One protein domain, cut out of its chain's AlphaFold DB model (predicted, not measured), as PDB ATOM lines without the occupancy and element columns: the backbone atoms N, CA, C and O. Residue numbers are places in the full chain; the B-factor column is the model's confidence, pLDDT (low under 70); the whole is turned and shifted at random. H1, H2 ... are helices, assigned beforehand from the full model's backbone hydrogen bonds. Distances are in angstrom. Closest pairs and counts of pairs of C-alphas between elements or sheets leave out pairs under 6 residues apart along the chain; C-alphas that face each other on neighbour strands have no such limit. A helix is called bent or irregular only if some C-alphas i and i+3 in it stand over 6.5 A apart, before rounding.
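This is residues 3 to 181 of the 181 residues of an uncharacterized protein of Bacteroides sp. SM23_62_1 (UniProt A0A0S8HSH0). Helix H6 slants through the middle of a helical body, with H1 and the arm H2a packed on one side of it and H4 on the other; the long last helix H9 runs side by side with H1. The hairpin of H2b and H3 lies at one end, H5 at the other, and in the link before H9 residues 147 to 153 stick out. The printed part has 179 residues with nine named helices, H1 to H9 in chain order, and no named strand: all helix, with mostly crossed packing. It is compact, with a radius of gyration of the C-alphas of 17.9 A and spans of 50 by 39 by 31 A.

Begin with H1, residues 3 to 20, and look next at H2, residues 27 to 49, assigned as one helix by its hydrogen bonds but bent: C-alphas 37 and 40 are 7.4 A apart. Its arms H2a, residues 27 to 37, and H2b, residues 40 to 49, stand at a steep tilt of 56 degrees. H1 touches H2a with residues 6 to 11 alone, closest at the C-alphas of His 6 and Ser 37, 6.1 A. H2b forms a helical hairpin with H3, residues 54 to 61; their closest C-alphas, Pro 40 and Thr 61, are 5.4 A apart. Then come H4, residues 64 to 76, H5, residues 79 to 85, and the hub H6, residues 87 to 106. H6 touches H2a at a steep tilt of 42 degrees, the same way, closest at the C-alphas of Gly 36 and Gly 95, 4.3 A. It touches H4, closest at the C-alphas of Val 67 and Ala 97, 6.1 A, and H1, closest at those of His 6 and His 99, 5.2 A. H5 is close to H6 but not clearly touching. H7, residues 115 to 118, only just touches H3, with 3 pairs of C-alphas within 8 A; H8, residues 129 to 139, touches no helix. H9, residues 156 to 180, touches H1 at a shallow tilt of 31 degrees, the same way, closest at the C-alphas of Gly 12 and Cys 172, 3.7 A. Every O i to N i+4 pair is within hydrogen-bond range in H2a, H2b, H3, H4, H5, H6 and H9, against 11 of 14 in H1 and 4 of 7 in H8; H7 is too short for such a pair.

Find C-alpha 3 at (46.652, -18.635, 1.475); from there H1 runs 27.3 A. H6 runs 28.2 A from C-alpha 87 at (25.894, -30.901, 0.728). H9 runs 36.3 A, to C-alpha 180 at (23.099, -12.535, 10.595).

The C-alphas farthest apart, Ala 81 and Glu 152, are 53.2 A apart. The printed part has no cut, and the link H8 to H9 is long, 16 residues. The model's pLDDT is under 70 in residues 3 to 5, 64 to 84 and 106 to 159.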
ATOM      1  N   ALA A   3      47.631 -17.741   0.835       47.75
ATOM      2  CA  ALA A   3      46.652 -18.635   1.475       47.75
ATOM      3  C   ALA A   3      45.365 -17.949   1.999       47.75
ATOM      4  O   ALA A   3      44.342 -18.596   2.206       47.75
ATOM      5  N   LEU A   4      45.387 -16.628   2.221       57.28
ATOM      6  CA  LEU A   4      44.207 -15.885   2.683       57.28
ATOM      7  C   LEU A   4      43.387 -15.281   1.537       57.28
ATOM      8  O   LEU A   4      42.234 -14.917   1.765       57.28
ATOM      9  N   LYS A   5      43.935 -15.211   0.314       67.94
ATOM     10  CA  LYS A   5      43.281 -14.518  -0.809       67.94
ATOM     11  C   LYS A   5      41.977 -15.196  -1.205       67.94
ATOM     12  O   LYS A   5      40.980 -14.526  -1.438       67.94
ATOM     13  N   HIS A   6      41.946 -16.526  -1.219       82.19
ATOM     14  CA  HIS A   6      40.747 -17.266  -1.615       82.19
ATOM     15  C   HIS A   6      39.756 -17.419  -0.470       82.19
ATOM     16  O   HIS A   6      38.551 -17.433  -0.704       82.19
ATOM     17  N   SER A   7      40.249 -17.532   0.765       87.19
ATOM     18  CA  SER A   7      39.423 -17.845   1.934       87.19
ATOM     19  C   SER A   7      38.334 -16.797   2.169       87.19
ATOM     20  O   SER A   7      37.186 -17.163   2.392       87.19
ATOM     21  N   GLU A   8      38.651 -15.507   2.035       89.81
ATOM     22  CA  GLU A   8      37.686 -14.414   2.237       89.81
ATOM     23  C   GLU A   8      36.584 -14.410   1.173       89.81
ATOM     24  O   GLU A   8      35.398 -14.385   1.499       89.81
ATOM     25  N   TRP A   9      36.962 -14.526  -0.102       90.56
ATOM     26  CA  TRP A   9      36.000 -14.657  -1.197       90.56
ATOM     27  C   TRP A   9      35.111 -15.887  -1.026       90.56
ATOM     28  O   TRP A   9      33.895 -15.811  -1.199       90.56
ATOM     29  N   THR A  10      35.710 -17.013  -0.636       89.94
ATOM     30  CA  THR A  10      34.987 -18.273  -0.469       89.94
ATOM     31  C   THR A  10      33.990 -18.202   0.684       89.94
ATOM     32  O   THR A  10      32.834 -18.595   0.528       89.94
ATOM     33  N   LEU A  11      34.403 -17.645   1.823       92.50
ATOM     34  CA  LEU A  11      33.521 -17.417   2.963       92.50
ATOM     35  C   LEU A  11      32.387 -16.453   2.609       92.50
ATOM     36  O   LEU A  11      31.237 -16.750   2.925       92.50
ATOM     37  N   GLY A  12      32.675 -15.358   1.899       92.69
ATOM     38  CA  GLY A  12      31.651 -14.416   1.444       92.69
ATOM     39  C   GLY A  12      30.557 -15.080   0.611       92.69
ATOM     40  O   GLY A  12      29.378 -14.909   0.917       92.69
ATOM     41  N   VAL A  13      30.921 -15.902  -0.385       89.69
ATOM     42  CA  VAL A  13      29.931 -16.604  -1.228       89.69
ATOM     43  C   VAL A  13      29.056 -17.522  -0.383       89.69
ATOM     44  O   VAL A  13      27.840 -17.549  -0.563       89.69
ATOM     45  N   ILE A  14      29.659 -18.257   0.550       91.06
ATOM     46  CA  ILE A  14      28.922 -19.170   1.420       91.06
ATOM     47  C   ILE A  14      27.979 -18.410   2.346       91.06
ATOM     48  O   ILE A  14      26.810 -18.776   2.419       91.06
ATOM     49  N   PHE A  15      28.421 -17.334   2.997       94.25
ATOM     50  CA  PHE A  15      27.527 -16.552   3.851       94.25
ATOM     51  C   PHE A  15      26.320 -16.018   3.073       94.25
ATOM     52  O   PHE A  15      25.189 -16.219   3.511       94.25
ATOM     53  N   PHE A  16      26.535 -15.441   1.885       92.75
ATOM     54  CA  PHE A  16      25.430 -15.005   1.029       92.75
ATOM     55  C   PHE A  16      24.513 -16.162   0.629       92.75
ATOM     56  O   PHE A  16      23.296 -16.038   0.735       92.75
ATOM     57  N   TRP A  17      25.067 -17.299   0.201       88.56
ATOM     58  CA  TRP A  17      24.271 -18.456  -0.205       88.56
ATOM     59  C   TRP A  17      23.364 -18.952   0.924       88.56
ATOM     60  O   TRP A  17      22.165 -19.132   0.712       88.56
ATOM     61  N   PHE A  18      23.912 -19.144   2.125       90.31
ATOM     62  CA  PHE A  18      23.145 -19.615   3.279       90.31
ATOM     63  C   PHE A  18      22.103 -18.597   3.745       90.31
ATOM     64  O   PHE A  18      21.000 -19.000   4.114       90.31
ATOM     65  N   ALA A  19      22.409 -17.303   3.647       91.69
ATOM     66  CA  ALA A  19      21.464 -16.231   3.929       91.69
ATOM     67  C   ALA A  19      20.276 -16.247   2.954       91.69
ATOM     68  O   ALA A  19      19.126 -16.312   3.380       91.69
ATOM     69  N   PHE A  20      20.538 -16.293   1.641       88.19
ATOM     70  CA  PHE A  20      19.484 -16.331   0.617       88.19
ATOM     71  C   PHE A  20      18.550 -17.535   0.762       88.19
ATOM     72  O   PHE A  20      17.360 -17.435   0.469       88.19
ATOM     73  N   HIS A  21      19.079 -18.666   1.227       87.25
ATOM     74  CA  HIS A  21      18.311 -19.895   1.408       87.25
ATOM     75  C   HIS A  21      17.754 -20.066   2.826       87.25
ATOM     76  O   HIS A  21      17.138 -21.094   3.100       87.25
ATOM     77  N   ASN A  22      17.945 -19.086   3.720       87.06
ATOM     78  CA  ASN A  22      17.537 -19.155   5.127       87.06
ATOM     79  C   ASN A  22      17.982 -20.466   5.809       87.06
ATOM     80  O   ASN A  22      17.235 -21.081   6.572       87.06
ATOM     81  N   ALA A  23      19.189 -20.931   5.488       85.75
ATOM     82  CA  ALA A  23      19.712 -22.214   5.937       85.75
ATOM     83  C   ALA A  23      20.759 -22.019   7.041       85.75
ATOM     84  O   ALA A  23      21.572 -21.101   6.988       85.75
ATOM     85  N   GLN A  24      20.777 -22.912   8.032       90.00
ATOM     86  CA  GLN A  24      21.721 -22.816   9.147       90.00
ATOM     87  C   GLN A  24      23.130 -23.249   8.727       90.00
ATOM     88  O   GLN A  24      23.379 -24.425   8.478       90.00
ATOM     89  N   LEU A  25      24.080 -22.319   8.733       89.38
ATOM     90  CA  LEU A  25      25.492 -22.607   8.516       89.38
ATOM     91  C   LEU A  25      26.108 -23.295   9.745       89.38
ATOM     92  O   LEU A  25      26.056 -22.779  10.862       89.38
ATOM     93  N   THR A  26      26.733 -24.455   9.534       92.19
ATOM     94  CA  THR A  26      27.462 -25.189  10.580       92.19
ATOM     95  C   THR A  26      28.973 -24.986  10.455       92.19
ATOM     96  O   THR A  26      29.495 -24.753   9.363       92.19
ATOM     97  N   ALA A  27      29.708 -25.141  11.562       90.06
ATOM     98  CA  ALA A  27      31.173 -25.062  11.557       90.06
ATOM     99  C   ALA A  27      31.816 -26.088  10.602       90.06
ATOM    100  O   ALA A  27      32.802 -25.786   9.930       90.06
ATOM    101  N   THR A  28      31.225 -27.280  10.484       92.94
ATOM    102  CA  THR A  28      31.671 -28.321   9.550       92.94
ATOM    103  C   THR A  28      31.604 -27.846   8.101       92.94
ATOM    104  O   THR A  28      32.527 -28.090   7.330       92.94
ATOM    105  N   TRP A  29      30.539 -27.137   7.720       90.88
ATOM    106  CA  TRP A  29      30.380 -26.616   6.360       90.88
ATOM    107  C   TRP A  29      31.389 -25.519   6.040       90.88
ATOM    108  O   TRP A  29      31.982 -25.543   4.965       90.88
ATOM    109  N   ILE A  30      31.666 -24.635   7.001       91.25
ATOM    110  CA  ILE A  30      32.742 -23.643   6.888       91.25
ATOM    111  C   ILE A  30      34.086 -24.343   6.644       91.25
ATOM    112  O   ILE A  30      34.830 -23.967   5.741       91.25
ATOM    113  N   PHE A  31      34.383 -25.399   7.404       92.00
ATOM    114  CA  PHE A  31      35.644 -26.128   7.274       92.00
ATOM    115  C   PHE A  31      35.794 -26.828   5.916       92.00
ATOM    116  O   PHE A  31      36.851 -26.737   5.297       92.00
ATOM    117  N   ILE A  32      34.734 -27.476   5.418       91.00
ATOM    118  CA  ILE A  32      34.731 -28.129   4.095       91.00
ATOM    119  C   ILE A  32      35.045 -27.119   2.989       91.00
ATOM    120  O   ILE A  32      35.861 -27.387   2.107       91.00
ATOM    121  N   VAL A  33      34.417 -25.949   3.054       90.06
ATOM    122  CA  VAL A  33      34.597 -24.873   2.078       90.06
ATOM    123  C   VAL A  33      36.030 -24.340   2.108       90.06
ATOM    124  O   VAL A  33      36.640 -24.168   1.053       90.06
ATOM    125  N   LEU A  34      36.578 -24.105   3.305       90.75
ATOM    126  CA  LEU A  34      37.957 -23.644   3.478       90.75
ATOM    127  C   LEU A  34      38.975 -24.681   2.992       90.75
ATOM    128  O   LEU A  34      39.974 -24.312   2.385       90.75
ATOM    129  N   ILE A  35      38.724 -25.977   3.199       90.19
ATOM    130  CA  ILE A  35      39.548 -27.029   2.589       90.19
ATOM    131  C   ILE A  35      39.466 -26.938   1.067       90.19
ATOM    132  O   ILE A  35      40.500 -26.946   0.400       90.19
ATOM    133  N   GLY A  36      38.254 -26.833   0.515       88.44
ATOM    134  CA  GLY A  36      38.039 -26.743  -0.927       88.44
ATOM    135  C   GLY A  36      38.801 -25.582  -1.558       88.44
ATOM    136  O   GLY A  36      39.467 -25.771  -2.573       88.44
ATOM    137  N   SER A  37      38.783 -24.410  -0.921       88.75
ATOM    138  CA  SER A  37      39.461 -23.213  -1.432       88.75
ATOM    139  C   SER A  37      40.987 -23.262  -1.356       88.75
ATOM    140  O   SER A  37      41.642 -22.423  -1.965       88.75
ATOM    141  N   GLN A  38      41.572 -24.201  -0.611       87.62
ATOM    142  CA  GLN A  38      43.027 -24.356  -0.483       87.62
ATOM    143  C   GLN A  38      43.547 -25.623  -1.176       87.62
ATOM    144  O   GLN A  38      44.755 -25.800  -1.347       87.62
ATOM    145  N   LEU A  39      42.649 -26.528  -1.571       86.62
ATOM    146  CA  LEU A  39      43.003 -27.824  -2.139       86.62
ATOM    147  C   LEU A  39      43.895 -27.718  -3.392       86.62
ATOM    148  O   LEU A  39      44.860 -28.490  -3.465       86.62
ATOM    149  N   PRO A  40      43.657 -26.798  -4.353       84.31
ATOM    150  CA  PRO A  40      44.519 -26.683  -5.532       84.31
ATOM    151  C   PRO A  40      45.962 -26.292  -5.177       84.31
ATOM    152  O   PRO A  40      46.906 -26.921  -5.662       84.31
ATOM    153  N   ASP A  41      46.142 -25.350  -4.247       82.50
ATOM    154  CA  ASP A  41      47.458 -24.915  -3.759       82.50
ATOM    155  C   ASP A  41      48.193 -26.026  -3.009       82.50
ATOM    156  O   ASP A  41      49.365 -26.307  -3.285       82.50
ATOM    157  N   PHE A  42      47.507 -26.715  -2.093       84.94
ATOM    158  CA  PHE A  42      48.095 -27.848  -1.374       84.94
ATOM    159  C   PHE A  42      48.491 -28.981  -2.318       84.94
ATOM    160  O   PHE A  42      49.553 -29.590  -2.149       84.94
ATOM    161  N   THR A  43      47.671 -29.247  -3.335       86.25
ATOM    162  CA  THR A  43      47.979 -30.252  -4.356       86.25
ATOM    163  C   THR A  43      49.194 -29.817  -5.172       86.25
ATOM    164  O   THR A  43      50.124 -30.603  -5.340       86.25
ATOM    165  N   SER A  44      49.261 -28.551  -5.593       82.44
ATOM    166  CA  SER A  44      50.408 -27.988  -6.318       82.44
ATOM    167  C   SER A  44      51.699 -28.119  -5.510       82.44
ATOM    168  O   SER A  44      52.704 -28.643  -6.001       82.44
ATOM    169  N   LEU A  45      51.662 -27.744  -4.230       84.12
ATOM    170  CA  LEU A  45      52.798 -27.871  -3.320       84.12
ATOM    171  C   LEU A  45      53.242 -29.331  -3.161       84.12
ATOM    172  O   LEU A  45      54.438 -29.623  -3.187       84.12
ATOM    173  N   THR A  46      52.287 -30.248  -3.010       84.62
ATOM    174  CA  THR A  46      52.560 -31.683  -2.856       84.62
ATOM    175  C   THR A  46      53.211 -32.255  -4.111       84.62
ATOM    176  O   THR A  46      54.249 -32.905  -4.018       84.62
ATOM    177  N   LEU A  47      52.673 -31.957  -5.293       85.12
ATOM    178  CA  LEU A  47      53.231 -32.432  -6.560       85.12
ATOM    179  C   LEU A  47      54.625 -31.839  -6.833       85.12
ATOM    180  O   LEU A  47      55.515 -32.557  -7.286       85.12
ATOM    181  N   ARG A  48      54.869 -30.568  -6.483       79.12
ATOM    182  CA  ARG A  48      56.219 -29.977  -6.552       79.12
ATOM    183  C   ARG A  48      57.203 -30.677  -5.617       79.12
ATOM    184  O   ARG A  48      58.340 -30.918  -6.012       79.12
ATOM    185  N   LYS A  49      56.780 -31.048  -4.402       88.38
ATOM    186  CA  LYS A  49      57.612 -31.840  -3.475       88.38
ATOM    187  C   LYS A  49      57.955 -33.224  -4.030       88.38
ATOM    188  O   LYS A  49      59.031 -33.736  -3.738       88.38
ATOM    189  N   LEU A  50      57.093 -33.792  -4.871       90.44
ATOM    190  CA  LEU A  50      57.361 -35.023  -5.622       90.44
ATOM    191  C   LEU A  50      58.252 -34.804  -6.861       90.44
ATOM    192  O   LEU A  50      58.433 -35.726  -7.648       90.44
ATOM    193  N   SER A  51      58.835 -33.610  -7.031       91.69
ATOM    194  CA  SER A  51      59.749 -33.266  -8.131       91.69
ATOM    195  C   SER A  51      59.124 -33.355  -9.529       91.69
ATOM    196  O   SER A  51      59.828 -33.527 -10.523       91.69
ATOM    197  N   LEU A  52      57.800 -33.204  -9.623       83.56
ATOM    198  CA  LEU A  52      57.127 -33.054 -10.910       83.56
ATOM    199  C   LEU A  52      57.509 -31.713 -11.565       83.56
ATOM    200  O   LEU A  52      57.648 -30.708 -10.858       83.56
ATOM    201  N   PRO A  53      57.640 -31.663 -12.907       82.25
ATOM    202  CA  PRO A  53      57.933 -30.427 -13.625       82.25
ATOM    203  C   PRO A  53      56.909 -29.325 -13.297       82.25
ATOM    204  O   PRO A  53      55.708 -29.609 -13.326       82.25
ATOM    205  N   PRO A  54      57.337 -28.073 -13.032       74.25
ATOM    206  CA  PRO A  54      56.437 -26.982 -12.646       74.25
ATOM    207  C   PRO A  54      55.246 -26.784 -13.595       74.25
ATOM    208  O   PRO A  54      54.119 -26.608 -13.131       74.25
ATOM    209  N   ASP A  55      55.472 -26.903 -14.905       72.25
ATOM    210  CA  ASP A  55      54.429 -26.743 -15.925       72.25
ATOM    211  C   ASP A  55      53.387 -27.865 -15.874       72.25
ATOM    212  O   ASP A  55      52.193 -27.626 -16.059       72.25
ATOM    213  N   LEU A  56      53.821 -29.099 -15.588       78.62
ATOM    214  CA  LEU A  56      52.919 -30.237 -15.425       78.62
ATOM    215  C   LEU A  56      52.105 -30.103 -14.138       78.62
ATOM    216  O   LEU A  56      50.894 -30.311 -14.163       78.62
ATOM    217  N   VAL A  57      52.738 -29.704 -13.032       80.31
ATOM    218  CA  VAL A  57      52.022 -29.434 -11.777       80.31
ATOM    219  C   VAL A  57      50.941 -28.386 -11.998       80.31
ATOM    220  O   VAL A  57      49.810 -28.564 -11.544       80.31
ATOM    221  N   ARG A  58      51.261 -27.312 -12.726       74.62
ATOM    222  CA  ARG A  58      50.302 -26.247 -13.004       74.62
ATOM    223  C   ARG A  58      49.140 -26.739 -13.860       74.62
ATOM    224  O   ARG A  58      47.998 -26.479 -13.507       74.62
ATOM    225  N   LYS A  59      49.403 -27.514 -14.914       75.06
ATOM    226  CA  LYS A  59      48.347 -28.136 -15.732       75.06
ATOM    227  C   LYS A  59      47.468 -29.086 -14.905       75.06
ATOM    228  O   LYS A  59      46.268 -29.109 -15.095       75.06
ATOM    229  N   LEU A  60      48.018 -29.830 -13.947       77.25
ATOM    230  CA  LEU A  60      47.227 -30.760 -13.127       77.25
ATOM    231  C   LEU A  60      46.382 -30.082 -12.047       77.25
ATOM    232  O   LEU A  60      45.350 -30.613 -11.650       77.25
ATOM    233  N   THR A  61      46.836 -28.939 -11.540       78.81
ATOM    234  CA  THR A  61      46.238 -28.298 -10.359       78.81
ATOM    235  C   THR A  61      45.519 -27.005 -10.668       78.81
ATOM    236  O   THR A  61      44.802 -26.529  -9.803       78.81
ATOM    237  N   HIS A  62      45.742 -26.433 -11.852       77.62
ATOM    238  CA  HIS A  62      45.222 -25.133 -12.260       77.62
ATOM    239  C   HIS A  62      44.691 -25.135 -13.713       77.62
ATOM    240  O   HIS A  62      44.795 -24.138 -14.435       77.62
ATOM    241  N   ASP A  63      44.139 -26.270 -14.157       74.19
ATOM    242  CA  ASP A  63      43.438 -26.406 -15.440       74.19
ATOM    243  C   ASP A  63      41.919 -26.360 -15.230       74.19
ATOM    244  O   ASP A  63      41.305 -27.229 -14.604       74.19
ATOM    245  N   TYR A  64      41.306 -25.314 -15.777       68.12
ATOM    246  CA  TYR A  64      39.909 -24.964 -15.553       68.12
ATOM    247  C   TYR A  64      38.937 -25.918 -16.210       68.12
ATOM    248  O   TYR A  64      37.771 -25.909 -15.824       68.12
ATOM    249  N   ILE A  65      39.370 -26.762 -17.153       67.06
ATOM    250  CA  ILE A  65      38.476 -27.791 -17.687       67.06
ATOM    251  C   ILE A  65      37.989 -28.703 -16.565       67.06
ATOM    252  O   ILE A  65      36.811 -29.022 -16.540       67.06
ATOM    253  N   ILE A  66      38.835 -29.055 -15.594       63.56
ATOM    254  CA  ILE A  66      38.442 -29.940 -14.488       63.56
ATOM    255  C   ILE A  66      37.404 -29.251 -13.592       63.56
ATOM    256  O   ILE A  66      36.423 -29.862 -13.178       63.56
ATOM    257  N   VAL A  67      37.583 -27.957 -13.343       61.25
ATOM    258  CA  VAL A  67      36.734 -27.145 -12.461       61.25
ATOM    259  C   VAL A  67      35.399 -26.842 -13.108       61.25
ATOM    260  O   VAL A  67      34.363 -27.058 -12.493       61.25
ATOM    261  N   VAL A  68      35.424 -26.386 -14.360       61.00
ATOM    262  CA  VAL A  68      34.236 -26.128 -15.173       61.00
ATOM    263  C   VAL A  68      33.468 -27.425 -15.370       61.00
ATOM    264  O   VAL A  68      32.254 -27.417 -15.240       61.00
ATOM    265  N   PHE A  69      34.140 -28.554 -15.600       63.97
ATOM    266  CA  PHE A  69      33.466 -29.845 -15.725       63.97
ATOM    267  C   PHE A  69      32.829 -30.290 -14.405       63.97
ATOM    268  O   PHE A  69      31.672 -30.691 -14.419       63.97
ATOM    269  N   LEU A  70      33.517 -30.148 -13.262       62.22
ATOM    270  CA  LEU A  70      32.956 -30.428 -11.930       62.22
ATOM    271  C   LEU A  70      31.767 -29.512 -11.599       62.22
ATOM    272  O   LEU A  70      30.753 -29.985 -11.093       62.22
ATOM    273  N   TRP A  71      31.857 -28.222 -11.923       62.88
ATOM    274  CA  TRP A  71      30.778 -27.259 -11.694       62.88
ATOM    275  C   TRP A  71      29.589 -27.466 -12.623       62.88
ATOM    276  O   TRP A  71      28.451 -27.421 -12.167       62.88
ATOM    277  N   LEU A  72      29.825 -27.731 -13.907       59.38
ATOM    278  CA  LEU A  72      28.766 -28.051 -14.859       59.38
ATOM    279  C   LEU A  72      28.081 -29.368 -14.488       59.38
ATOM    280  O   LEU A  72      26.861 -29.442 -14.583       59.38
ATOM    281  N   LEU A  73      28.812 -30.371 -13.988       59.25
ATOM    282  CA  LEU A  73      28.194 -31.596 -13.469       59.25
ATOM    283  C   LEU A  73      27.255 -31.307 -12.290       59.25
ATOM    284  O   LEU A  73      26.191 -31.908 -12.199       59.25
ATOM    285  N   ILE A  74      27.625 -30.373 -11.413       60.81
ATOM    286  CA  ILE A  74      26.830 -30.006 -10.233       60.81
ATOM    287  C   ILE A  74      25.645 -29.089 -10.593       60.81
ATOM    288  O   ILE A  74      24.570 -29.227 -10.016       60.81
ATOM    289  N   LEU A  75      25.812 -28.168 -11.549       55.41
ATOM    290  CA  LEU A  75      24.788 -27.191 -11.945       55.41
ATOM    291  C   LEU A  75      23.776 -27.729 -12.964       55.41
ATOM    292  O   LEU A  75      22.626 -27.300 -12.948       55.41
ATOM    293  N   ILE A  76      24.176 -28.638 -13.858       57.22
ATOM    294  CA  ILE A  76      23.282 -29.174 -14.902       57.22
ATOM    295  C   ILE A  76      22.341 -30.243 -14.332       57.22
ATOM    296  O   ILE A  76      21.227 -30.400 -14.823       57.22
ATOM    297  N   ILE A  77      22.763 -30.971 -13.294       56.59
ATOM    298  CA  ILE A  77      22.055 -32.169 -12.811       56.59
ATOM    299  C   ILE A  77      20.914 -31.846 -11.822       56.59
ATOM    300  O   ILE A  77      20.206 -32.761 -11.429       56.59
ATOM    301  N   ASP A  78      20.651 -30.562 -11.535       58.75
ATOM    302  CA  ASP A  78      19.760 -30.015 -10.489       58.75
ATOM    303  C   ASP A  78      20.559 -29.579  -9.243       58.75
ATOM    304  O   ASP A  78      20.836 -30.387  -8.347       58.75
ATOM    305  N   PRO A  79      20.931 -28.287  -9.155       58.31
ATOM    306  CA  PRO A  79      21.743 -27.775  -8.057       58.31
ATOM    307  C   PRO A  79      21.023 -27.858  -6.707       58.31
ATOM    308  O   PRO A  79      21.685 -27.958  -5.673       58.31
ATOM    309  N   SER A  80      19.686 -27.864  -6.701       59.97
ATOM    310  CA  SER A  80      18.909 -28.007  -5.472       59.97
ATOM    311  C   SER A  80      18.932 -29.459  -4.990       59.97
ATOM    312  O   SER A  80      19.338 -29.718  -3.856       59.97
ATOM    313  N   ALA A  81      18.634 -30.425  -5.862       58.97
ATOM    314  CA  ALA A  81      18.669 -31.841  -5.509       58.97
ATOM    315  C   ALA A  81      20.078 -32.316  -5.122       58.97
ATOM    316  O   ALA A  81      20.220 -33.135  -4.209       58.97
ATOM    317  N   TYR A  82      21.133 -31.805  -5.764       62.53
ATOM    318  CA  TYR A  82      22.498 -32.203  -5.418       62.53
ATOM    319  C   TYR A  82      22.945 -31.634  -4.065       62.53
ATOM    320  O   TYR A  82      23.569 -32.354  -3.284       62.53
ATOM    321  N   PHE A  83      22.575 -30.390  -3.743       64.06
ATOM    322  CA  PHE A  83      22.840 -29.806  -2.426       64.06
ATOM    323  C   PHE A  83      22.143 -30.586  -1.305       64.06
ATOM    324  O   PHE A  83      22.781 -30.901  -0.303       64.06
ATOM    325  N   TYR A  84      20.869 -30.955  -1.478       66.12
ATOM    326  CA  TYR A  84      20.133 -31.692  -0.444       66.12
ATOM    327  C   TYR A  84      20.644 -33.123  -0.248       66.12
ATOM    328  O   TYR A  84      20.677 -33.607   0.881       66.12
ATOM    329  N   ASN A  85      21.079 -33.786  -1.321       72.12
ATOM    330  CA  ASN A  85      21.557 -35.167  -1.242       72.12
ATOM    331  C   ASN A  85      23.041 -35.275  -0.850       72.12
ATOM    332  O   ASN A  85      23.431 -36.258  -0.226       72.12
ATOM    333  N   ASN A  86      23.879 -34.294  -1.210       77.94
ATOM    334  CA  ASN A  86      25.331 -34.328  -0.992       77.94
ATOM    335  C   ASN A  86      25.916 -32.932  -0.675       77.94
ATOM    336  O   ASN A  86      26.794 -32.446  -1.402       77.94
ATOM    337  N   PRO A  87      25.508 -32.284   0.434       80.69
ATOM    338  CA  PRO A  87      25.894 -30.901   0.728       80.69
ATOM    339  C   PRO A  87      27.412 -30.729   0.859       80.69
ATOM    340  O   PRO A  87      27.963 -29.729   0.411       80.69
ATOM    341  N   GLY A  88      28.122 -31.722   1.406       83.44
ATOM    342  CA  GLY A  88      29.579 -31.661   1.562       83.44
ATOM    343  C   GLY A  88      30.343 -31.613   0.233       83.44
ATOM    344  O   GLY A  88      31.289 -30.841   0.104       83.44
ATOM    345  N   ILE A  89      29.918 -32.391  -0.768       82.06
ATOM    346  CA  ILE A  89      30.564 -32.407  -2.092       82.06
ATOM    347  C   ILE A  89      30.321 -31.075  -2.801       82.06
ATOM    348  O   ILE A  89      31.252 -30.498  -3.359       82.06
ATOM    349  N   TRP A  90      29.089 -30.566  -2.727       81.62
ATOM    350  CA  TRP A  90      28.736 -29.265  -3.286       81.62
ATOM    351  C   TRP A  90      29.576 -28.142  -2.665       81.62
ATOM    352  O   TRP A  90      30.199 -27.366  -3.382       81.62
ATOM    353  N   LEU A  91      29.668 -28.103  -1.333       86.44
ATOM    354  CA  LEU A  91      30.451 -27.106  -0.599       86.44
ATOM    355  C   LEU A  91      31.942 -27.160  -0.949       86.44
ATOM    356  O   LEU A  91      32.565 -26.117  -1.158       86.44
ATOM    357  N   LEU A  92      32.506 -28.366  -1.054       86.88
ATOM    358  CA  LEU A  92      33.896 -28.566  -1.457       86.88
ATOM    359  C   LEU A  92      34.134 -28.053  -2.885       86.88
ATOM    360  O   LEU A  92      35.085 -27.312  -3.122       86.88
ATOM    361  N   ALA A  93      33.255 -28.408  -3.825       82.81
ATOM    362  CA  ALA A  93      33.351 -27.989  -5.221       82.81
ATOM    363  C   ALA A  93      33.161 -26.474  -5.400       82.81
ATOM    364  O   ALA A  93      33.853 -25.859  -6.212       82.81
ATOM    365  N   THR A  94      32.269 -25.857  -4.625       83.38
ATOM    366  CA  THR A  94      32.120 -24.397  -4.544       83.38
ATOM    367  C   THR A  94      33.411 -23.751  -4.049       83.38
ATOM    368  O   THR A  94      33.895 -22.813  -4.678       83.38
ATOM    369  N   GLY A  95      34.021 -24.294  -2.987       88.06
ATOM    370  CA  GLY A  95      35.310 -23.825  -2.475       88.06
ATOM    371  C   GLY A  95      36.411 -23.845  -3.532       88.06
ATOM    372  O   GLY A  95      37.079 -22.836  -3.764       88.06
ATOM    373  N   ILE A  96      36.537 -24.976  -4.228       86.25
ATOM    374  CA  ILE A  96      37.487 -25.151  -5.326       86.25
ATOM    375  C   ILE A  96      37.213 -24.117  -6.427       86.25
ATOM    376  O   ILE A  96      38.110 -23.377  -6.810       86.25
ATOM    377  N   ALA A  97      35.986 -23.996  -6.927       82.50
ATOM    378  CA  ALA A  97      35.709 -23.090  -8.040       82.50
ATOM    379  C   ALA A  97      35.930 -21.613  -7.718       82.50
ATOM    380  O   ALA A  97      36.361 -20.864  -8.593       82.50
ATOM    381  N   ILE A  98      35.671 -21.189  -6.480       85.19
ATOM    382  CA  ILE A  98      35.960 -19.816  -6.060       85.19
ATOM    383  C   ILE A  98      37.465 -19.577  -6.020       85.19
ATOM    384  O   ILE A  98      37.901 -18.529  -6.489       85.19
ATOM    385  N   HIS A  99      38.257 -20.540  -5.531       86.31
ATOM    386  CA  HIS A  99      39.719 -20.454  -5.588       86.31
ATOM    387  C   HIS A  99      40.186 -20.143  -7.008       86.31
ATOM    388  O   HIS A  99      40.886 -19.158  -7.244       86.31
ATOM    389  N   TYR A 100      39.695 -20.933  -7.958       79.88
ATOM    390  CA  TYR A 100      39.961 -20.717  -9.363       79.88
ATOM    391  C   TYR A 100      39.483 -19.327  -9.798       79.88
ATOM    392  O   TYR A 100      40.310 -18.495 -10.153       79.88
ATOM    393  N   GLY A 101      38.197 -18.993  -9.670       77.56
ATOM    394  CA  GLY A 101      37.681 -17.673 -10.053       77.56
ATOM    395  C   GLY A 101      38.535 -16.504  -9.539       77.56
ATOM    396  O   GLY A 101      38.886 -15.612 -10.310       77.56
ATOM    397  N   VAL A 102      38.955 -16.541  -8.273       79.44
ATOM    398  CA  VAL A 102      39.842 -15.531  -7.679       79.44
ATOM    399  C   VAL A 102      41.212 -15.502  -8.352       79.44
ATOM    400  O   VAL A 102      41.699 -14.413  -8.649       79.44
ATOM    401  N   ASP A 103      41.826 -16.647  -8.648       76.19
ATOM    402  CA  ASP A 103      43.077 -16.687  -9.407       76.19
ATOM    403  C   ASP A 103      42.928 -16.043 -10.791       76.19
ATOM    404  O   ASP A 103      43.808 -15.271 -11.189       76.19
ATOM    405  N   LEU A 104      41.797 -16.264 -11.481       72.94
ATOM    406  CA  LEU A 104      41.507 -15.642 -12.783       72.94
ATOM    407  C   LEU A 104      41.478 -14.134 -12.712       72.94
ATOM    408  O   LEU A 104      42.124 -13.462 -13.522       72.94
ATOM    409  N   PHE A 105      40.764 -13.608 -11.729       70.94
ATOM    410  CA  PHE A 105      40.656 -12.170 -11.553       70.94
ATOM    411  C   PHE A 105      41.927 -11.561 -10.963       70.94
ATOM    412  O   PHE A 105      42.251 -10.424 -11.297       70.94
ATOM    413  N   SER A 106      42.698 -12.302 -10.162       68.75
ATOM    414  CA  SER A 106      43.973 -11.822  -9.618       68.75
ATOM    415  C   SER A 106      45.018 -11.588 -10.707       68.75
ATOM    416  O   SER A 106      45.887 -10.737 -10.537       68.75
ATOM    417  N   GLY A 107      44.949 -12.324 -11.823       59.53
ATOM    418  CA  GLY A 107      45.877 -12.174 -12.946       59.53
ATOM    419  C   GLY A 107      47.350 -12.409 -12.588       59.53
ATOM    420  O   GLY A 107      48.223 -12.067 -13.383       59.53
ATOM    421  N   LEU A 108      47.628 -12.971 -11.406       58.72
ATOM    422  CA  LEU A 108      48.980 -13.249 -10.925       58.72
ATOM    423  C   LEU A 108      49.585 -14.480 -11.592       58.72
ATOM    424  O   LEU A 108      50.806 -14.614 -11.662       58.72
ATOM    425  N   GLU A 109      48.737 -15.374 -12.092       58.34
ATOM    426  CA  GLU A 109      49.163 -16.667 -12.594       58.34
ATOM    427  C   GLU A 109      48.415 -17.047 -13.881       58.34
ATOM    428  O   GLU A 109      47.236 -16.716 -14.036       58.34
ATOM    429  N   PRO A 110      49.076 -17.757 -14.815       54.75
ATOM    430  CA  PRO A 110      48.429 -18.258 -16.014       54.75
ATOM    431  C   PRO A 110      47.389 -19.317 -15.669       54.75
ATOM    432  O   PRO A 110      47.603 -20.195 -14.819       54.75
ATOM    433  N   ILE A 111      46.272 -19.235 -16.382       60.62
ATOM    434  CA  ILE A 111      45.146 -20.147 -16.248       60.62
ATOM    435  C   ILE A 111      44.943 -20.882 -17.542       60.62
ATOM    436  O   ILE A 111      44.748 -20.262 -18.578       60.62
ATOM    437  N   TYR A 112      44.960 -22.202 -17.476       64.00
ATOM    438  CA  TYR A 112      44.804 -23.030 -18.656       64.00
ATOM    439  C   TYR A 112      43.346 -23.457 -18.798       64.00
ATOM    440  O   TYR A 112      42.752 -23.965 -17.849       64.00
ATOM    441  N   ILE A 113      42.775 -23.273 -19.987       68.50
ATOM    442  CA  ILE A 113      41.464 -23.822 -20.353       68.50
ATOM    443  C   ILE A 113      41.698 -25.109 -21.149       68.50
ATOM    444  O   ILE A 113      41.719 -25.103 -22.378       68.50
ATOM    445  N   GLY A 114      41.916 -26.221 -20.454       63.34
ATOM    446  CA  GLY A 114      42.262 -27.496 -21.071       63.34
ATOM    447  C   GLY A 114      43.733 -27.607 -21.441       63.34
ATOM    448  O   GLY A 114      44.061 -28.190 -22.471       63.34
ATOM    449  N   GLY A 115      44.629 -27.060 -20.622       63.16
ATOM    450  CA  GLY A 115      46.078 -27.147 -20.820       63.16
ATOM    451  C   GLY A 115      46.618 -28.575 -20.842       63.16
ATOM    452  O   GLY A 115      47.604 -28.832 -21.537       63.16
ATOM    453  N   ILE A 116      45.966 -29.507 -20.141       69.31
ATOM    454  CA  ILE A 116      46.283 -30.942 -20.195       69.31
ATOM    455  C   ILE A 116      46.010 -31.511 -21.597       69.31
ATOM    456  O   ILE A 116      46.807 -32.298 -22.101       69.31
ATOM    457  N   PHE A 117      44.909 -31.105 -22.236       68.31
ATOM    458  CA  PHE A 117      44.428 -31.700 -23.491       68.31
ATOM    459  C   PHE A 117      44.864 -30.935 -24.746       68.31
ATOM    460  O   PHE A 117      45.106 -31.532 -25.791       68.31
ATOM    461  N   PHE A 118      44.974 -29.612 -24.648       65.75
ATOM    462  CA  PHE A 118      45.177 -28.694 -25.771       65.75
ATOM    463  C   PHE A 118      46.485 -27.890 -25.654       65.75
ATOM    464  O   PHE A 118      46.794 -27.063 -26.516       65.75
ATOM    465  N   GLY A 119      47.278 -28.139 -24.606       58.88
ATOM    466  CA  GLY A 119      48.583 -27.515 -24.391       58.88
ATOM    467  C   GLY A 119      48.521 -26.042 -23.967       58.88
ATOM    468  O   GLY A 119      47.476 -25.496 -23.618       58.88
ATOM    469  N   GLU A 120      49.675 -25.368 -23.999       59.81
ATOM    470  CA  GLU A 120      49.878 -24.018 -23.433       59.81
ATOM    471  C   GLU A 120      49.145 -22.886 -24.156       59.81
ATOM    472  O   GLU A 120      48.989 -21.799 -23.608       59.81
ATOM    473  N   ARG A 121      48.626 -23.148 -25.359       53.88
ATOM    474  CA  ARG A 121      47.851 -22.179 -26.155       53.88
ATOM    475  C   ARG A 121      46.531 -21.774 -25.499       53.88
ATOM    476  O   ARG A 121      45.889 -20.831 -25.948       53.88
ATOM    477  N   THR A 122      46.132 -22.495 -24.459       57.12
ATOM    478  CA  THR A 122      44.908 -22.262 -23.694       57.12
ATOM    479  C   THR A 122      45.126 -21.410 -22.446       57.12
ATOM    480  O   THR A 122      44.188 -21.223 -21.674       57.12
ATOM    481  N   ALA A 123      46.345 -20.896 -22.239       55.66
ATOM    482  CA  ALA A 123      46.663 -20.015 -21.125       55.66
ATOM    483  C   ALA A 123      46.013 -18.625 -21.294       55.66
ATOM    484  O   ALA A 123      46.254 -17.926 -22.280       55.66
ATOM    485  N   ALA A 124      45.232 -18.195 -20.307       53.59
ATOM    486  CA  ALA A 124      44.641 -16.871 -20.189       53.59
ATOM    487  C   ALA A 124      45.180 -16.151 -18.939       53.59
ATOM    488  O   ALA A 124      45.310 -16.749 -17.873       53.59
ATOM    489  N   ILE A 125      45.482 -14.856 -19.079       52.25
ATOM    490  CA  ILE A 125      45.786 -13.911 -17.992       52.25
ATOM    491  C   ILE A 125      44.979 -12.640 -18.284       52.25
ATOM    492  O   ILE A 125      45.011 -12.141 -19.411       52.25
ATOM    493  N   TYR A 126      44.221 -12.145 -17.301       43.81
ATOM    494  CA  TYR A 126      43.191 -11.119 -17.513       43.81
ATOM    495  C   TYR A 126      43.718  -9.661 -17.514       43.81
ATOM    496  O   TYR A 126      42.995  -8.748 -17.902       43.81
ATOM    497  N   VAL A 127      44.985  -9.404 -17.155       43.34
ATOM    498  CA  VAL A 127      45.529  -8.030 -17.069       43.34
ATOM    499  C   VAL A 127      46.198  -7.563 -18.384       43.34
ATOM    500  O   VAL A 127      47.256  -8.056 -18.764       43.34
ATOM    501  N   THR A 128      45.506  -6.615 -19.042       36.38
ATOM    502  CA  THR A 128      45.806  -5.648 -20.138       36.38
ATOM    503  C   THR A 128      46.662  -6.034 -21.368       36.38
ATOM    504  O   THR A 128      47.733  -6.633 -21.312       36.38
ATOM    505  N   ALA A 129      46.185  -5.600 -22.545       34.44
ATOM    506  CA  ALA A 129      46.716  -5.924 -23.876       34.44
ATOM    507  C   ALA A 129      48.176  -5.487 -24.132       34.44
ATOM    508  O   ALA A 129      48.887  -6.189 -24.849       34.44
ATOM    509  N   ASP A 130      48.660  -4.414 -23.497       36.69
ATOM    510  CA  ASP A 130      50.068  -3.989 -23.602       36.69
ATOM    511  C   ASP A 130      51.019  -4.909 -22.812       36.69
ATOM    512  O   ASP A 130      52.193  -5.055 -23.157       36.69
ATOM    513  N   HIS A 131      50.506  -5.618 -21.798       40.22
ATOM    514  CA  HIS A 131      51.247  -6.639 -21.054       40.22
ATOM    515  C   HIS A 131      51.216  -8.021 -21.726       40.22
ATOM    516  O   HIS A 131      52.127  -8.810 -21.485       40.22
ATOM    517  N   ARG A 132      50.275  -8.319 -22.640       36.19
ATOM    518  CA  ARG A 132      50.269  -9.587 -23.410       36.19
ATOM    519  C   ARG A 132      51.561  -9.810 -24.207       36.19
ATOM    520  O   ARG A 132      52.067 -10.930 -24.235       36.19
ATOM    521  N   ILE A 133      52.118  -8.762 -24.821       31.31
ATOM    522  CA  ILE A 133      53.339  -8.856 -25.647       31.31
ATOM    523  C   ILE A 133      54.586  -9.087 -24.772       31.31
ATOM    524  O   ILE A 133      55.503  -9.813 -25.161       31.31
ATOM    525  N   ALA A 134      54.604  -8.528 -23.561       34.53
ATOM    526  CA  ALA A 134      55.671  -8.748 -22.586       34.53
ATOM    527  C   ALA A 134      55.539 -10.098 -21.855       34.53
ATOM    528  O   ALA A 134      56.550 -10.724 -21.537       34.53
ATOM    529  N   ILE A 135      54.310 -10.569 -21.621       36.78
ATOM    530  CA  ILE A 135      54.005 -11.840 -20.957       36.78
ATOM    531  C   ILE A 135      54.254 -13.032 -21.881       36.78
ATOM    532  O   ILE A 135      54.844 -14.001 -21.422       36.78
ATOM    533  N   GLY A 136      53.948 -12.952 -23.180       29.66
ATOM    534  CA  GLY A 136      54.352 -13.994 -24.138       29.66
ATOM    535  C   GLY A 136      55.865 -14.261 -24.100       29.66
ATOM    536  O   GLY A 136      56.292 -15.408 -24.029       29.66
ATOM    537  N   LYS A 137      56.672 -13.196 -23.987       30.59
ATOM    538  CA  LYS A 137      58.132 -13.278 -23.786       30.59
ATOM    539  C   LYS A 137      58.566 -13.629 -22.348       30.59
ATOM    540  O   LYS A 137      59.705 -14.046 -22.150       30.59
ATOM    541  N   ARG A 138      57.715 -13.437 -21.323       34.34
ATOM    542  CA  ARG A 138      57.987 -13.844 -19.923       34.34
ATOM    543  C   ARG A 138      57.591 -15.287 -19.632       34.34
ATOM    544  O   ARG A 138      58.242 -15.887 -18.790       34.34
ATOM    545  N   ILE A 139      56.586 -15.843 -20.302       36.59
ATOM    546  CA  ILE A 139      56.204 -17.258 -20.189       36.59
ATOM    547  C   ILE A 139      57.308 -18.132 -20.804       36.59
ATOM    548  O   ILE A 139      57.723 -19.097 -20.175       36.59
ATOM    549  N   GLU A 140      57.927 -17.702 -21.912       33.12
ATOM    550  CA  GLU A 140      59.183 -18.298 -22.416       33.12
ATOM    551  C   GLU A 140      60.352 -18.206 -21.406       33.12
ATOM    552  O   GLU A 140      61.281 -19.007 -21.453       33.12
ATOM    553  N   LYS A 141      60.302 -17.257 -20.459       32.22
ATOM    554  CA  LYS A 141      61.287 -17.071 -19.375       32.22
ATOM    555  C   LYS A 141      60.864 -17.644 -18.018       32.22
ATOM    556  O   LYS A 141      61.681 -17.617 -17.100       32.22
ATOM    557  N   TRP A 142      59.649 -18.169 -17.846       34.84
ATOM    558  CA  TRP A 142      59.220 -18.785 -16.578       34.84
ATOM    559  C   TRP A 142      60.025 -20.055 -16.255       34.84
ATOM    560  O   TRP A 142      60.131 -20.435 -15.092       34.84
ATOM    561  N   GLY A 143      60.705 -20.626 -17.257       34.22
ATOM    562  CA  GLY A 143      61.738 -21.650 -17.088       34.22
ATOM    563  C   GLY A 143      63.106 -21.143 -16.599       34.22
ATOM    564  O   GLY A 143      64.011 -21.952 -16.410       34.22
ATOM    565  N   SER A 144      63.307 -19.837 -16.382       29.78
ATOM    566  CA  SER A 144      64.608 -19.285 -15.983       29.78
ATOM    567  C   SER A 144      64.484 -18.125 -14.984       29.78
ATOM    568  O   SER A 144      64.265 -16.978 -15.366       29.78
ATOM    569  N   ASN A 145      64.692 -18.437 -13.702       32.19
ATOM    570  CA  ASN A 145      65.177 -17.544 -12.640       32.19
ATOM    571  C   ASN A 145      64.534 -16.145 -12.547       32.19
ATOM    572  O   ASN A 145      65.123 -15.147 -12.965       32.19
ATOM    573  N   TYR A 146      63.387 -16.042 -11.869       32.88
ATOM    574  CA  TYR A 146      62.909 -14.753 -11.360       32.88
ATOM    575  C   TYR A 146      63.589 -14.417 -10.026       32.88
ATOM    576  O   TYR A 146      63.103 -14.729  -8.942       32.88
ATOM    577  N   LEU A 147      64.750 -13.767 -10.121       29.77
ATOM    578  CA  LEU A 147      65.335 -13.009  -9.019       29.77
ATOM    579  C   LEU A 147      64.497 -11.730  -8.875       29.77
ATOM    580  O   LEU A 147      64.506 -10.872  -9.755       29.77
ATOM    581  N   ILE A 148      63.715 -11.655  -7.797       34.38
ATOM    582  CA  ILE A 148      62.841 -10.526  -7.463       34.38
ATOM    583  C   ILE A 148      63.720  -9.286  -7.266       34.38
ATOM    584  O   ILE A 148      64.379  -9.125  -6.238       34.38
ATOM    585  N   THR A 149      63.762  -8.405  -8.261       29.64
ATOM    586  CA  THR A 149      64.395  -7.095  -8.133       29.64
ATOM    587  C   THR A 149      63.550  -6.215  -7.216       29.64
ATOM    588  O   THR A 149      62.397  -5.908  -7.508       29.64
ATOM    589  N   LYS A 150      64.144  -5.811  -6.085       32.75
ATOM    590  CA  LYS A 150      63.618  -4.783  -5.177       32.75
ATOM    591  C   LYS A 150      63.346  -3.493  -5.958       32.75
ATOM    592  O   LYS A 150      64.284  -2.865  -6.441       32.75
ATOM    593  N   THR A 151      62.089  -3.068  -6.019       31.61
ATOM    594  CA  THR A 151      61.700  -1.703  -6.399       31.61
ATOM    595  C   THR A 151      60.816  -1.112  -5.303       31.61
ATOM    596  O   THR A 151      59.856  -1.740  -4.870       31.61
ATOM    597  N   GLU A 152      61.150   0.097  -4.852       38.31
ATOM    598  CA  GLU A 152      60.591   0.813  -3.686       38.31
ATOM    599  C   GLU A 152      59.162   1.377  -3.880       38.31
ATOM    600  O   GLU A 152      58.695   2.197  -3.094       38.31
ATOM    601  N   LYS A 153      58.428   0.934  -4.907       39.66
ATOM    602  CA  LYS A 153      56.995   1.220  -5.110       39.66
ATOM    603  C   LYS A 153      56.268  -0.093  -5.404       39.66
ATOM    604  O   LYS A 153      56.835  -0.908  -6.138       39.66
ATOM    605  N   PRO A 154      55.053  -0.325  -4.861       46.41
ATOM    606  CA  PRO A 154      54.306  -1.537  -5.161       46.41
ATOM    607  C   PRO A 154      54.114  -1.620  -6.672       46.41
ATOM    608  O   PRO A 154      53.654  -0.663  -7.299       46.41
ATOM    609  N   THR A 155      54.530  -2.737  -7.263       59.75
ATOM    610  CA  THR A 155      54.313  -2.960  -8.688       59.75
ATOM    611  C   THR A 155      52.798  -2.990  -8.956       59.75
ATOM    612  O   THR A 155      52.029  -3.309  -8.042       59.75
ATOM    613  N   PRO A 156      52.325  -2.635 -10.163       61.94
ATOM    614  CA  PRO A 156      50.897  -2.665 -10.491       61.94
ATOM    615  C   PRO A 156      50.213  -3.999 -10.150       61.94
ATOM    616  O   PRO A 156      49.058  -4.010  -9.731       61.94
ATOM    617  N   GLU A 157      50.942  -5.110 -10.244       56.44
ATOM    618  CA  GLU A 157      50.485  -6.451  -9.869       56.44
ATOM    619  C   GLU A 157      50.267  -6.584  -8.358       56.44
ATOM    620  O   GLU A 157      49.258  -7.133  -7.922       56.44
ATOM    621  N   LEU A 158      51.175  -6.031  -7.546       61.69
ATOM    622  CA  LEU A 158      51.018  -6.008  -6.094       61.69
ATOM    623  C   LEU A 158      49.851  -5.100  -5.683       61.69
ATOM    624  O   LEU A 158      49.090  -5.454  -4.787       61.69
ATOM    625  N   ALA A 159      49.677  -3.952  -6.345       66.50
ATOM    626  CA  ALA A 159      48.544  -3.061  -6.097       66.50
ATOM    627  C   ALA A 159      47.202  -3.736  -6.439       66.50
ATOM    628  O   ALA A 159      46.261  -3.660  -5.651       66.50
ATOM    629  N   TRP A 160      47.127  -4.445  -7.566       70.31
ATOM    630  CA  TRP A 160      45.938  -5.204  -7.959       70.31
ATOM    631  C   TRP A 160      45.648  -6.377  -7.016       70.31
ATOM    632  O   TRP A 160      44.499  -6.588  -6.630       70.31
ATOM    633  N   PHE A 161      46.685  -7.087  -6.563       70.56
ATOM    634  CA  PHE A 161      46.546  -8.111  -5.529       70.56
ATOM    635  C   PHE A 161      45.908  -7.549  -4.250       70.56
ATOM    636  O   PHE A 161      44.981  -8.151  -3.709       70.56
ATOM    637  N   TRP A 162      46.338  -6.367  -3.796       73.75
ATOM    638  CA  TRP A 162      45.729  -5.705  -2.639       73.75
ATOM    639  C   TRP A 162      44.276  -5.299  -2.875       73.75
ATOM    640  O   TRP A 162      43.466  -5.441  -1.962       73.75
ATOM    641  N   VAL A 163      43.924  -4.840  -4.080       81.44
ATOM    642  CA  VAL A 163      42.522  -4.572  -4.441       81.44
ATOM    643  C   VAL A 163      41.696  -5.851  -4.314       81.44
ATOM    644  O   VAL A 163      40.679  -5.842  -3.628       81.44
ATOM    645  N   MET A 164      42.164  -6.963  -4.885       79.75
ATOM    646  CA  MET A 164      41.478  -8.255  -4.800       79.75
ATOM    647  C   MET A 164      41.322  -8.753  -3.359       79.75
ATOM    648  O   MET A 164      40.258  -9.274  -3.015       79.75
ATOM    649  N   GLN A 165      42.340  -8.570  -2.511       82.50
ATOM    650  CA  GLN A 165      42.268  -8.917  -1.091       82.50
ATOM    651  C   GLN A 165      41.240  -8.045  -0.360       82.50
ATOM    652  O   GLN A 165      40.331  -8.570   0.270       82.50
ATOM    653  N   LEU A 166      41.331  -6.717  -0.483       86.31
ATOM    654  CA  LEU A 166      40.408  -5.795   0.184       86.31
ATOM    655  C   LEU A 166      38.961  -6.022  -0.266       86.31
ATOM    656  O   LEU A 166      38.054  -6.031   0.565       86.31
ATOM    657  N   SER A 167      38.739  -6.249  -1.563       88.44
ATOM    658  CA  SER A 167      37.424  -6.608  -2.095       88.44
ATOM    659  C   SER A 167      36.913  -7.928  -1.516       88.44
ATOM    660  O   SER A 167      35.746  -7.991  -1.138       88.44
ATOM    661  N   GLY A 168      37.774  -8.941  -1.379       89.56
ATOM    662  CA  GLY A 168      37.444 -10.210  -0.726       89.56
ATOM    663  C   GLY A 168      37.042 -10.028   0.735       89.56
ATOM    664  O   GLY A 168      35.995 -10.527   1.148       89.56
ATOM    665  N   THR A 169      37.810  -9.247   1.497       91.44
ATOM    666  CA  THR A 169      37.519  -8.943   2.905       91.44
ATOM    667  C   THR A 169      36.176  -8.223   3.053       91.44
ATOM    668  O   THR A 169      35.352  -8.615   3.883       91.44
ATOM    669  N   ILE A 170      35.923  -7.191   2.236       93.94
ATOM    670  CA  ILE A 170      34.656  -6.442   2.245       93.94
ATOM    671  C   ILE A 170      33.496  -7.370   1.882       93.94
ATOM    672  O   ILE A 170      32.481  -7.381   2.574       93.94
ATOM    673  N   PHE A 171      33.651  -8.172   0.828       94.12
ATOM    674  CA  PHE A 171      32.638  -9.123   0.387       94.12
ATOM    675  C   PHE A 171      32.317 -10.165   1.468       94.12
ATOM    676  O   PHE A 171      31.145 -10.421   1.740       94.12
ATOM    677  N   CYS A 172      33.335 -10.698   2.149       94.56
ATOM    678  CA  CYS A 172      33.166 -11.590   3.294       94.56
ATOM    679  C   CYS A 172      32.393 -10.917   4.434       94.56
ATOM    680  O   CYS A 172      31.438 -11.495   4.950       94.56
ATOM    681  N   GLY A 173      32.775  -9.693   4.810       95.44
ATOM    682  CA  GLY A 173      32.107  -8.936   5.870       95.44
ATOM    683  C   GLY A 173      30.642  -8.632   5.546       95.44
ATOM    684  O   GLY A 173      29.775  -8.820   6.397       95.44
ATOM    685  N   LEU A 174      30.348  -8.233   4.305       96.75
ATOM    686  CA  LEU A 174      28.975  -8.019   3.839       96.75
ATOM    687  C   LEU A 174      28.160  -9.315   3.861       96.75
ATOM    688  O   LEU A 174      27.023  -9.296   4.327       96.75
ATOM    689  N   GLY A 175      28.745 -10.432   3.423       95.50
ATOM    690  CA  GLY A 175      28.104 -11.742   3.500       95.50
ATOM    691  C   GLY A 175      27.772 -12.128   4.940       95.50
ATOM    692  O   GLY A 175      26.646 -12.528   5.220       95.50
ATOM    693  N   MET A 176      28.715 -11.947   5.873       95.75
ATOM    694  CA  MET A 176      28.485 -12.204   7.300       95.75
ATOM    695  C   MET A 176      27.335 -11.367   7.860       95.75
ATOM    696  O   MET A 176      26.480 -11.910   8.550       95.75
ATOM    697  N   ILE A 177      27.302 -10.064   7.566       96.50
ATOM    698  CA  ILE A 177      26.212  -9.181   8.007       96.50
ATOM    699  C   ILE A 177      24.884  -9.676   7.431       96.50
ATOM    700  O   ILE A 177      23.932  -9.853   8.179       96.50
ATOM    701  N   PHE A 178      24.837  -9.961   6.131       95.56
ATOM    702  CA  PHE A 178      23.628 -10.427   5.452       95.56
ATOM    703  C   PHE A 178      23.141 -11.802   5.938       95.56
ATOM    704  O   PHE A 178      21.962 -12.102   5.856       95.56
ATOM    705  N   TYR A 179      24.029 -12.656   6.447       95.00
ATOM    706  CA  TYR A 179      23.646 -13.934   7.051       95.00
ATOM    707  C   TYR A 179      23.083 -13.788   8.472       95.00
ATOM    708  O   TYR A 179      22.291 -14.619   8.912       95.00
ATOM    709  N   LEU A 180      23.512 -12.761   9.209       93.00
ATOM    710  CA  LEU A 180      23.099 -12.535  10.595       93.00
ATOM    711  C   LEU A 180      21.787 -11.742  10.730       93.00
ATOM    712  O   LEU A 180      21.213 -11.758  11.822       93.00
ATOM    713  N   PHE A 181      21.340 -11.053   9.675       89.25
ATOM    714  CA  PHE A 181      20.183 -10.147   9.665       89.25
ATOM    715  C   PHE A 181      19.254 -10.427   8.488       89.25
ATOM    716  O   PHE A 181      18.023 -10.377   8.708       89.25
TER     717      PHE A 181